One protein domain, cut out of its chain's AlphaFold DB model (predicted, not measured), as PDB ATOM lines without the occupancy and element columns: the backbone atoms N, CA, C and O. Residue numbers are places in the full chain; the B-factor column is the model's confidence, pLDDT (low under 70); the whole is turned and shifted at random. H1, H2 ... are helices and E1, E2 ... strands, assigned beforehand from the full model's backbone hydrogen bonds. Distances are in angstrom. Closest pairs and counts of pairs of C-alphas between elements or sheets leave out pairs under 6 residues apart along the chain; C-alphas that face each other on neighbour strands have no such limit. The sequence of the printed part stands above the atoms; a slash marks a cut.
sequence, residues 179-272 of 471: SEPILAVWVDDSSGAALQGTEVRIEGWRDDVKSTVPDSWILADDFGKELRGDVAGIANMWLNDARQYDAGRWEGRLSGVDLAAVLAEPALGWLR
ATOM      1  N   SER A 179      10.996 -18.355  93.892       89.56
ATOM      2  CA  SER A 179      11.155 -17.641  92.617       89.56
ATOM      3  C   SER A 179      11.323 -16.125  92.788       89.56
ATOM      4  O   SER A 179      10.800 -15.548  93.742       89.56
ATOM      5  N   GLU A 180      11.974 -15.474  91.819       85.75
ATOM      6  CA  GLU A 180      12.237 -14.024  91.832       85.75
ATOM      7  C   GLU A 180      11.004 -13.151  92.130       85.75
ATOM      8  O   GLU A 180      11.125 -12.262  92.966       85.75
ATOM      9  N   PRO A 181       9.800 -13.394  91.567       84.81
ATOM     10  CA  PRO A 181       8.635 -12.570  91.897       84.81
ATOM     11  C   PRO A 181       8.230 -12.638  93.376       84.81
ATOM     12  O   PRO A 181       7.783 -11.643  93.935       84.81
ATOM     13  N   ILE A 182       8.384 -13.802  94.012       88.12
ATOM     14  CA  ILE A 182       8.102 -13.967  95.443       88.12
ATOM     15  C   ILE A 182       9.207 -13.309  96.266       88.12
ATOM     16  O   ILE A 182       8.915 -12.584  97.214       88.12
ATOM     17  N   LEU A 183      10.466 -13.541  95.884       88.25
ATOM     18  CA  LEU A 183      11.625 -13.006  96.588       88.25
ATOM     19  C   LEU A 183      11.652 -11.474  96.547       88.25
ATOM     20  O   LEU A 183      11.875 -10.861  97.581       88.25
ATOM     21  N   ALA A 184      11.364 -10.860  95.398       87.62
ATOM     22  CA  ALA A 184      11.331  -9.407  95.245       87.62
ATOM     23  C   ALA A 184      10.332  -8.754  96.214       87.62
ATOM     24  O   ALA A 184      10.689  -7.835  96.943       87.62
ATOM     25  N   VAL A 185       9.105  -9.283  96.288       88.00
ATOM     26  CA  VAL A 185       8.088  -8.772  97.223       88.00
ATOM     27  C   VAL A 185       8.495  -9.024  98.675       88.00
ATOM     28  O   VAL A 185       8.260  -8.174  99.528       88.00
ATOM     29  N   TRP A 186       9.111 -10.171  98.972       88.56
ATOM     30  CA  TRP A 186       9.547 -10.493 100.331       88.56
ATOM     31  C   TRP A 186      10.703  -9.611 100.813       88.56
ATOM     32  O   TRP A 186      10.714  -9.206 101.970       88.56
ATOM     33  N   VAL A 187      11.652  -9.280  99.933       87.12
ATOM     34  CA  VAL A 187      12.763  -8.372 100.246       87.12
ATOM     35  C   VAL A 187      12.249  -6.959 100.534       87.12
ATOM     36  O   VAL A 187      12.722  -6.323 101.479       87.12
ATOM     37  N   ASP A 188      11.255  -6.495  99.771       86.69
ATOM     38  CA  ASP A 188      10.622  -5.186  99.961       86.69
ATOM     39  C   ASP A 188       9.731  -5.128 101.218       86.69
ATOM     40  O   ASP A 188       9.660  -4.094 101.888       86.69
ATOM     41  N   ASP A 189       9.067  -6.235 101.563       83.94
ATOM     42  CA  ASP A 189       8.244  -6.387 102.763       83.94
ATOM     43  C   ASP A 189       8.640  -7.636 103.556       83.94
ATOM     44  O   ASP A 189       8.083  -8.728 103.390       83.94
ATOM     45  N   SER A 190       9.561  -7.443 104.503       77.69
ATOM     46  CA  SER A 190      10.073  -8.513 105.367       77.69
ATOM     47  C   SER A 190       8.999  -9.184 106.225       77.69
ATOM     48  O   SER A 190       9.199 -10.310 106.680       77.69
ATOM     49  N   SER A 191       7.849  -8.532 106.441       77.25
ATOM     50  CA  SER A 191       6.724  -9.139 107.159       77.25
ATOM     51  C   SER A 191       5.977 -10.180 106.319       77.25
ATOM     52  O   SER A 191       5.224 -10.987 106.867       77.25
ATOM     53  N   GLY A 192       6.168 -10.167 104.994       77.56
ATOM     54  CA  GLY A 192       5.433 -10.997 104.044       77.56
ATOM     55  C   GLY A 192       3.949 -10.634 103.928       77.56
ATOM     56  O   GLY A 192       3.199 -11.362 103.278       77.56
ATOM     57  N   ALA A 193       3.502  -9.526 104.532       83.38
ATOM     58  CA  ALA A 193       2.105  -9.102 104.506       83.38
ATOM     59  C   ALA A 193       1.635  -8.784 103.080       83.38
ATOM     60  O   ALA A 193       0.509  -9.117 102.717       83.38
ATOM     61  N   ALA A 194       2.507  -8.220 102.241       86.50
ATOM     62  CA  ALA A 194       2.241  -7.970 100.827       86.50
ATOM     63  C   ALA A 194       2.004  -9.255 100.013       86.50
ATOM     64  O   ALA A 194       1.313  -9.220  98.996       86.50
ATOM     65  N   LEU A 195       2.537 -10.397 100.465       87.00
ATOM     66  CA  LEU A 195       2.317 -11.702  99.839       87.00
ATOM     67  C   LEU A 195       1.038 -12.388 100.333       87.00
ATOM     68  O   LEU A 195       0.577 -13.339  99.696       87.00
ATOM     69  N   GLN A 196       0.433 -11.922 101.428       89.94
ATOM     70  CA  GLN A 196      -0.785 -12.515 101.968       89.94
ATOM     71  C   GLN A 196      -1.916 -12.489 100.933       89.94
ATOM     72  O   GLN A 196      -2.213 -11.468 100.317       89.94
ATOM     73  N   GLY A 197      -2.574 -13.634 100.748       88.62
ATOM     74  CA  GLY A 197      -3.649 -13.775  99.770       88.62
ATOM     75  C   GLY A 197      -3.181 -13.950  98.322       88.62
ATOM     76  O   GLY A 197      -4.021 -14.234  97.469       88.62
ATOM     77  N   THR A 198      -1.878 -13.835  98.038       89.50
ATOM     78  CA  THR A 198      -1.321 -14.088  96.702       89.50
ATOM     79  C   THR A 198      -1.463 -15.563  96.353       89.50
ATOM     80  O   THR A 198      -1.162 -16.434  97.173       89.50
ATOM     81  N   GLU A 199      -1.921 -15.843  95.132       91.06
ATOM     82  CA  GLU A 199      -2.001 -17.204  94.610       91.06
ATOM     83  C   GLU A 199      -0.612 -17.726  94.251       91.06
ATOM     84  O   GLU A 199       0.107 -17.167  93.419       91.06
ATOM     85  N   VAL A 200      -0.241 -18.829  94.892       92.56
ATOM     86  CA  VAL A 200       1.063 -19.465  94.744       92.56
ATOM     87  C   VAL A 200       0.909 -20.954  94.491       92.56
ATOM     88  O   VAL A 200      -0.131 -21.561  94.760       92.56
ATOM     89  N   ARG A 201       1.989 -21.544  93.993       92.31
ATOM     90  CA  ARG A 201       2.187 -22.977  93.881       92.31
ATOM     91  C   ARG A 201       3.373 -23.390  94.747       92.31
ATOM     92  O   ARG A 201       4.475 -22.857  94.593       92.31
ATOM     93  N   ILE A 202       3.127 -24.353  95.627       94.50
ATOM     94  CA  ILE A 202       4.145 -25.101  96.361       94.50
ATOM     95  C   ILE A 202       4.456 -26.359  95.554       94.50
ATOM     96  O   ILE A 202       3.557 -27.149  95.249       94.50
ATOM     97  N   GLU A 203       5.728 -26.547  95.217       93.69
ATOM     98  CA  GLU A 203       6.218 -27.740  94.535       93.69
ATOM     99  C   GLU A 203       7.174 -28.510  95.449       93.69
ATOM    100  O   GLU A 203       8.114 -27.955  96.026       93.69
ATOM    101  N   GLY A 204       6.905 -29.803  95.592       94.88
ATOM    102  CA  GLY A 204       7.783 -30.750  96.251       94.88
ATOM    103  C   GLY A 204       8.952 -31.161  95.365       94.88
ATOM    104  O   GLY A 204       9.071 -30.784  94.198       94.88
ATOM    105  N   TRP A 205       9.823 -31.981  95.933       93.75
ATOM    106  CA  TRP A 205      11.010 -32.460  95.241       93.75
ATOM    107  C   TRP A 205      10.691 -33.523  94.192       93.75
ATOM    108  O   TRP A 205       9.913 -34.444  94.439       93.75
ATOM    109  N   ARG A 206      11.352 -33.442  93.037       88.56
ATOM    110  CA  ARG A 206      11.294 -34.485  92.012       88.56
ATOM    111  C   ARG A 206      12.071 -35.728  92.458       88.56
ATOM    112  O   ARG A 206      13.145 -35.631  93.047       88.56
ATOM    113  N   ASP A 207      11.503 -36.891  92.165       83.25
ATOM    114  CA  ASP A 207      12.172 -38.189  92.175       83.25
ATOM    115  C   ASP A 207      12.548 -38.525  90.726       83.25
ATOM    116  O   ASP A 207      11.678 -38.841  89.908       83.25
ATOM    117  N   ASP A 208      13.836 -38.416  90.402       75.81
ATOM    118  CA  ASP A 208      14.350 -38.645  89.049       75.81
ATOM    119  C   ASP A 208      14.200 -40.108  88.612       75.81
ATOM    120  O   ASP A 208      13.910 -40.379  87.447       75.81
ATOM    121  N   VAL A 209      14.316 -41.058  89.548       76.19
ATOM    122  CA  VAL A 209      14.234 -42.498  89.257       76.19
ATOM    123  C   VAL A 209      12.827 -42.869  88.808       76.19
ATOM    124  O   VAL A 209      12.648 -43.633  87.860       76.19
ATOM    125  N   LYS A 210      11.816 -42.316  89.478       75.38
ATOM    126  CA  LYS A 210      10.407 -42.555  89.133       75.38
ATOM    127  C   LYS A 210       9.859 -41.550  88.129       75.38
ATOM    128  O   LYS A 210       8.763 -41.756  87.619       75.38
ATOM    129  N   SER A 211      10.596 -40.474  87.850       79.88
ATOM    130  CA  SER A 211      10.123 -39.332  87.061       79.88
ATOM    131  C   SER A 211       8.817 -38.726  87.606       79.88
ATOM    132  O   SER A 211       7.992 -38.209  86.853       79.88
ATOM    133  N   THR A 212       8.633 -38.758  88.929       84.62
ATOM    134  CA  THR A 212       7.433 -38.261  89.632       84.62
ATOM    135  C   THR A 212       7.786 -37.175  90.640       84.62
ATOM    136  O   THR A 212       8.937 -37.062  91.048       84.62
ATOM    137  N   VAL A 213       6.795 -36.415  91.104       89.62
ATOM    138  CA  VAL A 213       6.927 -35.552  92.287       89.62
ATOM    139  C   VAL A 213       6.026 -36.150  93.375       89.62
ATOM    140  O   VAL A 213       4.808 -36.038  93.270       89.62
ATOM    141  N   PRO A 214       6.557 -36.899  94.356       89.44
ATOM    142  CA  PRO A 214       5.718 -37.528  95.370       89.44
ATOM    143  C   PRO A 214       5.166 -36.498  96.369       89.44
ATOM    144  O   PRO A 214       5.865 -35.565  96.760       89.44
ATOM    145  N   ASP A 215       3.934 -36.709  96.845       88.12
ATOM    146  CA  ASP A 215       3.351 -35.904  97.935       88.12
ATOM    147  C   ASP A 215       4.088 -36.090  99.265       88.12
ATOM    148  O   ASP A 215       4.101 -35.186 100.098       88.12
ATOM    149  N   SER A 216       4.690 -37.261  99.482       93.25
ATOM    150  CA  SER A 216       5.470 -37.541 100.683       93.25
ATOM    151  C   SER A 216       6.668 -38.441 100.412       93.25
ATOM    152  O   SER A 216       6.678 -39.248  99.481       93.25
ATOM    153  N   TRP A 217       7.700 -38.289 101.235       93.88
ATOM    154  CA  TRP A 217       8.937 -39.059 101.141       93.88
ATOM    155  C   TRP A 217       9.623 -39.156 102.505       93.88
ATOM    156  O   TRP A 217       9.371 -38.355 103.408       93.88
ATOM    157  N   ILE A 218      10.494 -40.154 102.648       94.50
ATOM    158  CA  ILE A 218      11.313 -40.390 103.840       94.50
ATOM    159  C   ILE A 218      12.738 -40.681 103.373       94.50
ATOM    160  O   ILE A 218      12.934 -41.507 102.485       94.50
ATOM    161  N   LEU A 219      13.712 -40.010 103.981       93.38
ATOM    162  CA  LEU A 219      15.137 -40.314 103.893       93.38
ATOM    163  C   LEU A 219      15.586 -40.782 105.273       93.38
ATOM    164  O   LEU A 219      15.338 -40.088 106.257       93.38
ATOM    165  N   ALA A 220      16.217 -41.947 105.353       94.88
ATOM    166  CA  ALA A 220      16.745 -42.495 106.594       94.88
ATOM    167  C   ALA A 220      18.247 -42.712 106.441       94.88
ATOM    168  O   ALA A 220      18.679 -43.169 105.387       94.88
ATOM    169  N   ASP A 221      19.023 -42.381 107.470       93.06
ATOM    170  CA  ASP A 221      20.448 -42.712 107.508       93.06
ATOM    171  C   ASP A 221      20.722 -44.026 108.253       93.06
ATOM    172  O   ASP A 221      19.854 -44.589 108.932       93.06
ATOM    173  N   ASP A 222      21.968 -44.489 108.168       90.56
ATOM    174  CA  ASP A 222      22.455 -45.711 108.826       90.56
ATOM    175  C   ASP A 222      22.330 -45.693 110.359       90.56
ATOM    176  O   ASP A 222      22.414 -46.736 111.016       90.56
ATOM    177  N   PHE A 223      22.125 -44.517 110.959       90.06
ATOM    178  CA  PHE A 223      21.954 -44.340 112.400       90.06
ATOM    179  C   PHE A 223      20.475 -44.312 112.817       90.06
ATOM    180  O   PHE A 223      20.171 -44.129 114.000       90.06
ATOM    181  N   GLY A 224      19.553 -44.516 111.870       88.62
ATOM    182  CA  GLY A 224      18.111 -44.529 112.102       88.62
ATOM    183  C   GLY A 224      17.502 -43.138 112.281       88.62
ATOM    184  O   GLY A 224      16.381 -43.025 112.784       88.62
ATOM    185  N   LYS A 225      18.217 -42.066 111.911       94.12
ATOM    186  CA  LYS A 225      17.633 -40.726 111.844       94.12
ATOM    187  C   LYS A 225      16.863 -40.602 110.539       94.12
ATOM    188  O   LYS A 225      17.367 -40.940 109.477       94.12
ATOM    189  N   GLU A 226      15.656 -40.055 110.626       95.06
ATOM    190  CA  GLU A 226      14.810 -39.831 109.461       95.06
ATOM    191  C   GLU A 226      14.577 -38.339 109.207       95.06
ATOM    192  O   GLU A 226      14.354 -37.559 110.141       95.06
ATOM    193  N   LEU A 227      14.581 -37.973 107.928       95.19
ATOM    194  CA  LEU A 227      14.054 -36.732 107.380       95.19
ATOM    195  C   LEU A 227      12.820 -37.079 106.545       95.19
ATOM    196  O   LEU A 227      12.839 -38.029 105.764       95.19
ATOM    197  N   ARG A 228      11.730 -36.333 106.717       94.94
ATOM    198  CA  ARG A 228      10.458 -36.615 106.047       94.94
ATOM    199  C   ARG A 228       9.925 -35.356 105.387       94.94
ATOM    200  O   ARG A 228      10.042 -34.275 105.960       94.94
ATOM    201  N   GLY A 229       9.302 -35.518 104.228       95.00
ATOM    202  CA  GLY A 229       8.537 -34.467 103.572       95.00
ATOM    203  C   GLY A 229       7.071 -34.861 103.441       95.00
ATOM    204  O   GLY A 229       6.777 -35.995 103.069       95.00
ATOM    205  N   ASP A 230       6.173 -33.923 103.735       95.94
ATOM    206  CA  ASP A 230       4.731 -34.010 103.489       95.94
ATOM    207  C   ASP A 230       4.256 -32.702 102.838       95.94
ATOM    208  O   ASP A 230       4.037 -31.694 103.513       95.94
ATOM    209  N   VAL A 231       4.138 -32.709 101.508       95.94
ATOM    210  CA  VAL A 231       3.763 -31.523 100.722       95.94
ATOM    211  C   VAL A 231       2.304 -31.131 100.989       95.94
ATOM    212  O   VAL A 231       1.963 -29.949 101.042       95.94
ATOM    213  N   ALA A 232       1.431 -32.115 101.211       93.94
ATOM    214  CA  ALA A 232       0.033 -31.863 101.534       93.94
ATOM    215  C   ALA A 232      -0.101 -31.210 102.917       93.94
ATOM    216  O   ALA A 232      -0.882 -30.271 103.089       93.94
ATOM    217  N   GLY A 233       0.682 -31.668 103.896       93.81
ATOM    218  CA  GLY A 233       0.745 -31.076 105.231       93.81
ATOM    219  C   GLY A 233       1.125 -29.595 105.196       93.81
ATOM    220  O   GLY A 233       0.404 -28.768 105.756       93.81
ATOM    221  N   ILE A 234       2.195 -29.247 104.472       94.31
ATOM    222  CA  ILE A 234       2.624 -27.845 104.337       94.31
ATOM    223  C   ILE A 234       1.582 -27.008 103.586       94.31
ATOM    224  O   ILE A 234       1.287 -25.891 103.999       94.31
ATOM    225  N   ALA A 235       0.957 -27.545 102.534       94.06
ATOM    226  CA  ALA A 235      -0.045 -26.812 101.770       94.06
ATOM    227  C   ALA A 235      -1.266 -26.464 102.630       94.06
ATOM    228  O   ALA A 235      -1.699 -25.319 102.642       94.06
ATOM    229  N   ASN A 236      -1.779 -27.419 103.408       93.38
ATOM    230  CA  ASN A 236      -2.920 -27.184 104.296       93.38
ATOM    231  C   ASN A 236      -2.585 -26.276 105.491       93.38
ATOM    232  O   ASN A 236      -3.486 -25.683 106.079       93.38
ATOM    233  N   MET A 237      -1.308 -26.186 105.873       92.75
ATOM    234  CA  MET A 237      -0.849 -25.305 106.948       92.75
ATOM    235  C   MET A 237      -0.663 -23.861 106.470       92.75
ATOM    236  O   MET A 237      -1.051 -22.919 107.161       92.75
ATOM    237  N   TRP A 238      -0.074 -23.688 105.287       92.44
ATOM    238  CA  TRP A 238       0.434 -22.399 104.816       92.44
ATOM    239  C   TRP A 238      -0.416 -21.754 103.715       92.44
ATOM    240  O   TRP A 238      -0.225 -20.575 103.408       92.44
ATOM    241  N   LEU A 239      -1.369 -22.486 103.131       93.94
ATOM    242  CA  LEU A 239      -2.262 -21.979 102.092       93.94
ATOM    243  C   LEU A 239      -3.721 -21.994 102.554       93.94
ATOM    244  O   LEU A 239      -4.254 -23.002 103.017       93.94
ATOM    245  N   ASN A 240      -4.398 -20.872 102.345       94.25
ATOM    246  CA  ASN A 240      -5.849 -20.802 102.296       94.25
ATOM    247  C   ASN A 240      -6.339 -21.394 100.970       94.25
ATOM    248  O   ASN A 240      -5.704 -21.202  99.928       94.25
ATOM    249  N   ASP A 241      -7.485 -22.076 101.006       93.31
ATOM    250  CA  ASP A 241      -8.093 -22.726  99.836       93.31
ATOM    251  C   ASP A 241      -7.129 -23.692  99.116       93.31
ATOM    252  O   ASP A 241      -7.134 -23.803  97.888       93.31
ATOM    253  N   ALA A 242      -6.285 -24.381  99.896       94.75
ATOM    254  CA  ALA A 242      -5.302 -25.329  99.393       94.75
ATOM    255  C   ALA A 242      -5.974 -26.415  98.541       94.75
ATOM    256  O   ALA A 242      -6.856 -27.145  99.002       94.75
ATOM    257  N   ARG A 243      -5.524 -26.549  97.296       93.94
ATOM    258  CA  ARG A 243      -5.962 -27.590  96.370       93.94
ATOM    259  C   ARG A 243      -4.762 -28.318  95.793       93.94
ATOM    260  O   ARG A 243      -3.757 -27.707  95.428       93.94
ATOM    261  N   GLN A 244      -4.897 -29.627  95.661       93.94
ATOM    262  CA  GLN A 244      -3.914 -30.422  94.952       93.94
ATOM    263  C   GLN A 244      -4.090 -30.214  93.447       93.94
ATOM    264  O   GLN A 244      -5.174 -30.449  92.911       93.94
ATOM    265  N   TYR A 245      -3.033 -29.763  92.775       86.19
ATOM    266  CA  TYR A 245      -2.994 -29.691  91.314       86.19
ATOM    267  C   TYR A 245      -2.531 -31.026  90.723       86.19
ATOM    268  O   TYR A 245      -3.115 -31.523  89.765       86.19
ATOM    269  N   ASP A 246      -1.488 -31.602  91.319       88.31
ATOM    270  CA  ASP A 246      -0.885 -32.883  90.953       88.31
ATOM    271  C   ASP A 246      -0.157 -33.453  92.187       88.31
ATOM    272  O   ASP A 246      -0.027 -32.770  93.210       88.31
ATOM    273  N   ALA A 247       0.334 -34.688  92.118       87.25
ATOM    274  CA  ALA A 247       1.186 -35.239  93.168       87.25
ATOM    275  C   ALA A 247       2.381 -34.301  93.433       87.25
ATOM    276  O   ALA A 247       3.036 -33.813  92.507       87.25
ATOM    277  N   GLY A 248       2.609 -33.985  94.706       90.12
ATOM    278  CA  GLY A 248       3.649 -33.078  95.179       90.12
ATOM    279  C   GLY A 248       3.495 -31.632  94.709       90.12
ATOM    280  O   GLY A 248       4.447 -30.865  94.822       90.12
ATOM    281  N   ARG A 249       2.336 -31.233  94.164       93.94
ATOM    282  CA  ARG A 249       2.090 -29.873  93.665       93.94
ATOM    283  C   ARG A 249       0.757 -29.346  94.156       93.94
ATOM    284  O   ARG A 249      -0.311 -29.820  93.763       93.94
ATOM    285  N   TRP A 250       0.835 -28.312  94.975       94.69
ATOM    286  CA  TRP A 250      -0.320 -27.716  95.624       94.69
ATOM    287  C   TRP A 250      -0.413 -26.241  95.295       94.69
ATOM    288  O   TRP A 250       0.595 -25.549  95.179       94.69
ATOM    289  N   GLU A 251      -1.637 -25.765  95.144       94.25
ATOM    290  CA  GLU A 251      -1.938 -24.369  94.872       94.25
ATOM    291  C   GLU A 251      -2.882 -23.824  95.925       94.25
ATOM    292  O   GLU A 251      -3.692 -24.554  96.493       94.25
ATOM    293  N   GLY A 252      -2.801 -22.527  96.155       92.75
ATOM    294  CA  GLY A 252      -3.676 -21.840  97.084       92.75
ATOM    295  C   GLY A 252      -3.179 -20.431  97.329       92.75
ATOM    296  O   GLY A 252      -2.235 -19.958  96.693       92.75
ATOM    297  N   ARG A 253      -3.831 -19.749  98.260       93.50
ATOM    298  CA  ARG A 253      -3.487 -18.378  98.633       93.50
ATOM    299  C   ARG A 253      -2.645 -18.388  99.889       93.50
ATOM    300  O   ARG A 253      -3.061 -18.994 100.867       93.50
ATOM    301  N   LEU A 254      -1.511 -17.694  99.906       91.88
ATOM    302  CA  LEU A 254      -0.674 -17.635 101.110       91.88
ATOM    303  C   LEU A 254      -1.478 -17.143 102.323       91.88
ATOM    304  O   LEU A 254      -2.128 -16.093 102.263       91.88
ATOM    305  N   SER A 255      -1.435 -17.905 103.421       85.81
ATOM    306  CA  SER A 255      -2.223 -17.630 104.632       85.81
ATOM    307  C   SER A 255      -1.743 -16.391 105.398       85.81
ATOM    308  O   SER A 255      -2.535 -15.760 106.103       85.81
ATOM    309  N   GLY A 256      -0.503 -15.955 105.142       68.69
ATOM    310  CA  GLY A 256      -0.008 -14.621 105.487       68.69
ATOM    311  C   GLY A 256       0.812 -14.531 106.762       68.69
ATOM    312  O   GLY A 256       0.730 -13.515 107.446       68.69
ATOM    313  N   VAL A 257       1.588 -15.552 107.118       66.38
ATOM    314  CA  VAL A 257       2.503 -15.411 108.252       66.38
ATOM    315  C   VAL A 257       3.743 -16.257 108.036       66.38
ATOM    316  O   VAL A 257       3.644 -17.468 107.938       66.38
ATOM    317  N   ASP A 258       4.880 -15.570 107.973       83.19
ATOM    318  CA  ASP A 258       6.239 -16.110 107.966       83.19
ATOM    319  C   ASP A 258       6.640 -16.944 106.736       83.19
ATOM    320  O   ASP A 258       6.633 -18.176 106.730       83.19
ATOM    321  N   LEU A 259       7.063 -16.243 105.678       88.12
ATOM    322  CA  LEU A 259       7.611 -16.890 104.489       88.12
ATOM    323  C   LEU A 259       8.897 -17.672 104.787       88.12
ATOM    324  O   LEU A 259       9.133 -18.682 104.127       88.12
ATOM    325  N   ALA A 260       9.702 -17.255 105.772       90.88
ATOM    326  CA  ALA A 260      10.903 -17.998 106.140       90.88
ATOM    327  C   ALA A 260      10.528 -19.385 106.666       90.88
ATOM    328  O   ALA A 260      11.124 -20.369 106.241       90.88
ATOM    329  N   ALA A 261       9.489 -19.484 107.500       91.06
ATOM    330  CA  ALA A 261       8.987 -20.764 107.991       91.06
ATOM    331  C   ALA A 261       8.473 -21.667 106.857       91.06
ATOM    332  O   ALA A 261       8.844 -22.838 106.802       91.06
ATOM    333  N   VAL A 262       7.703 -21.120 105.907       92.00
ATOM    334  CA  VAL A 262       7.250 -21.866 104.714       92.00
ATOM    335  C   VAL A 262       8.448 -22.382 103.920       92.00
ATOM    336  O   VAL A 262       8.533 -23.564 103.589       92.00
ATOM    337  N   LEU A 263       9.394 -21.488 103.623       93.75
ATOM    338  CA  LEU A 263      10.600 -21.809 102.877       93.75
ATOM    339  C   LEU A 263      11.559 -22.677 103.671       93.75
ATOM    340  O   LEU A 263      12.476 -23.172 103.040       93.75
ATOM    341  N   ALA A 264      11.384 -22.867 104.982       94.75
ATOM    342  CA  ALA A 264      12.182 -23.741 105.842       94.75
ATOM    343  C   ALA A 264      11.685 -25.195 105.865       94.75
ATOM    344  O   ALA A 264      12.392 -26.080 106.349       94.75
ATOM    345  N   GLU A 265      10.504 -25.467 105.308       95.69
ATOM    346  CA  GLU A 265       9.908 -26.800 105.314       95.69
ATOM    347  C   GLU A 265      10.698 -27.812 104.461       95.69
ATOM    348  O   GLU A 265      10.855 -27.601 103.249       95.69
ATOM    349  N   PRO A 266      11.131 -28.964 105.018       95.88
ATOM    350  CA  PRO A 266      11.836 -30.025 104.287       95.88
ATOM    351  C   PRO A 266      11.152 -30.452 102.992       95.88
ATOM    352  O   PRO A 266      11.813 -30.711 101.988       95.88
ATOM    353  N   ALA A 267       9.819 -30.503 103.003       95.94
ATOM    354  CA  ALA A 267       9.015 -30.956 101.876       95.94
ATOM    355  C   ALA A 267       9.008 -29.984 100.686       95.94
ATOM    356  O   ALA A 267       8.774 -30.428  99.562       95.94
ATOM    357  N   LEU A 268       9.249 -28.691 100.925       95.81
ATOM    358  CA  LEU A 268       9.206 -27.654  99.901       95.81
ATOM    359  C   LEU A 268      10.499 -27.675  99.085       95.81
ATOM    360  O   LEU A 268      11.577 -27.431  99.624       95.81
ATOM    361  N   GLY A 269      10.375 -27.950  97.786       95.12
ATOM    362  CA  GLY A 269      11.467 -27.819  96.824       95.12
ATOM    363  C   GLY A 269      11.484 -26.456  96.145       95.12
ATOM    364  O   GLY A 269      12.551 -25.892  95.912       95.12
ATOM    365  N   TRP A 270      10.306 -25.904  95.850       93.75
ATOM    366  CA  TRP A 270      10.200 -24.612  95.185       93.75
ATOM    367  C   TRP A 270       8.873 -23.905  95.478       93.75
ATOM    368  O   TRP A 270       7.804 -24.518  95.435       93.75
ATOM    369  N   LEU A 271       8.938 -22.595  95.730       93.44
ATOM    370  CA  LEU A 271       7.780 -21.714  95.883       93.44
ATOM    371  C   LEU A 271       7.733 -20.673  94.765       93.44
ATOM    372  O   LEU A 271       8.693 -19.931  94.535       93.44
ATOM    373  N   ARG A 272       6.588 -20.565  94.092       89.56
ATOM    374  CA  ARG A 272       6.395 -19.612  92.992       89.56
ATOM    375  C   ARG A 272       4.948 -19.156  92.847       89.56
ATOM    376  O   ARG A 272       4.062 -19.838  93.353       89.56
TER     377      ARG A 272
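Overview. This is residues 179 to 272 of the 471 residues of an uncharacterized protein of Candidatus Poseidoniales archaeon (UniProt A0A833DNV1). A strongly twisted sheet of four strands, E4, E5, E1 and E6, has the helix H2 packed along one face, while the hairpin of E2 and E3 reaches away from one end as an arm. The helices H1 and H3 only graze the sheet, and most of their near approaches are to its edge strand E6. The printed part has 94 residues, with three named helices and six named strands in the order H1, E1, E2, E3, H2, E4, E5, H3, E6, of mixed class; the four-stranded sheet, in the order E4, E5, E1, E6, is antiparallel, as is the pair E2 and E3. The whole is compact, with a radius of gyration of the C-alphas of 14.0 A, and only just elongated, with spans of 42 by 28 by 22 A.

Along the chain. H1 holds residues 180 to 188, 12.1 A long, and begins with C-alpha 180 at (12.237, -14.024, 91.832). E1, residues 199 to 204, measures 16.8 A. E2, residues 216 to 220, and E3, residues 226 to 230, measure 13.7 A and 13.1 A. H2 holds residues 231 to 238 and begins with C-alpha 231 at (3.763, -31.523, 100.722). E4, residues 239 to 246, bends by 71 degrees at residue 242, and E5 holds residues 249 to 254. H3 is residues 259 to 264, and E6, residues 268 to 272, ends with C-alpha 272 at (6.395, -19.612, 92.992).

Arrangement. In the sheet, E4 and E5 form a hairpin, with N 240 and O 253 2.7 A apart. E5 and E1 are antiparallel, with N 202 and O 250 2.8 A apart. E1 and the edge strand E6 are antiparallel, with N 201 and O 272 2.8 A apart. E5, H3 and E6 make a split strand-helix-strand unit, two strands running the same way with E1 between them, and its crossover is right-handed. H2 is on the sheet at a height of 7.3 A and runs along the strands, at 2 degrees to E5 on the local plane. It lies over E5 alone, but only just, with 6 of its C-alphas falling on E5 and 2 on E1. H2 and H3 are close but not clearly touching; their closest C-alphas, of Trp 238 and Val 262, are 6.8 A apart. H1 only grazes the sheet with residues 180 to 183, and H3 with residues 259 to 263. In the hairpin of E2 and E3, N 219 and O 227 are 2.8 A apart. Every O i to N i+4 pair is within hydrogen-bond range in H2 and H3, and 4 of 5 are in H1.

Size, cuts and confidence. The C-alphas farthest apart, of Ala 194 and Asp 222, are 43.6 A apart. The printed part has no cut, and the link from E1 to E2 is long, with 11 residues. The mean pLDDT of the printed part is 89.8, with residues 256 to 257 under 70.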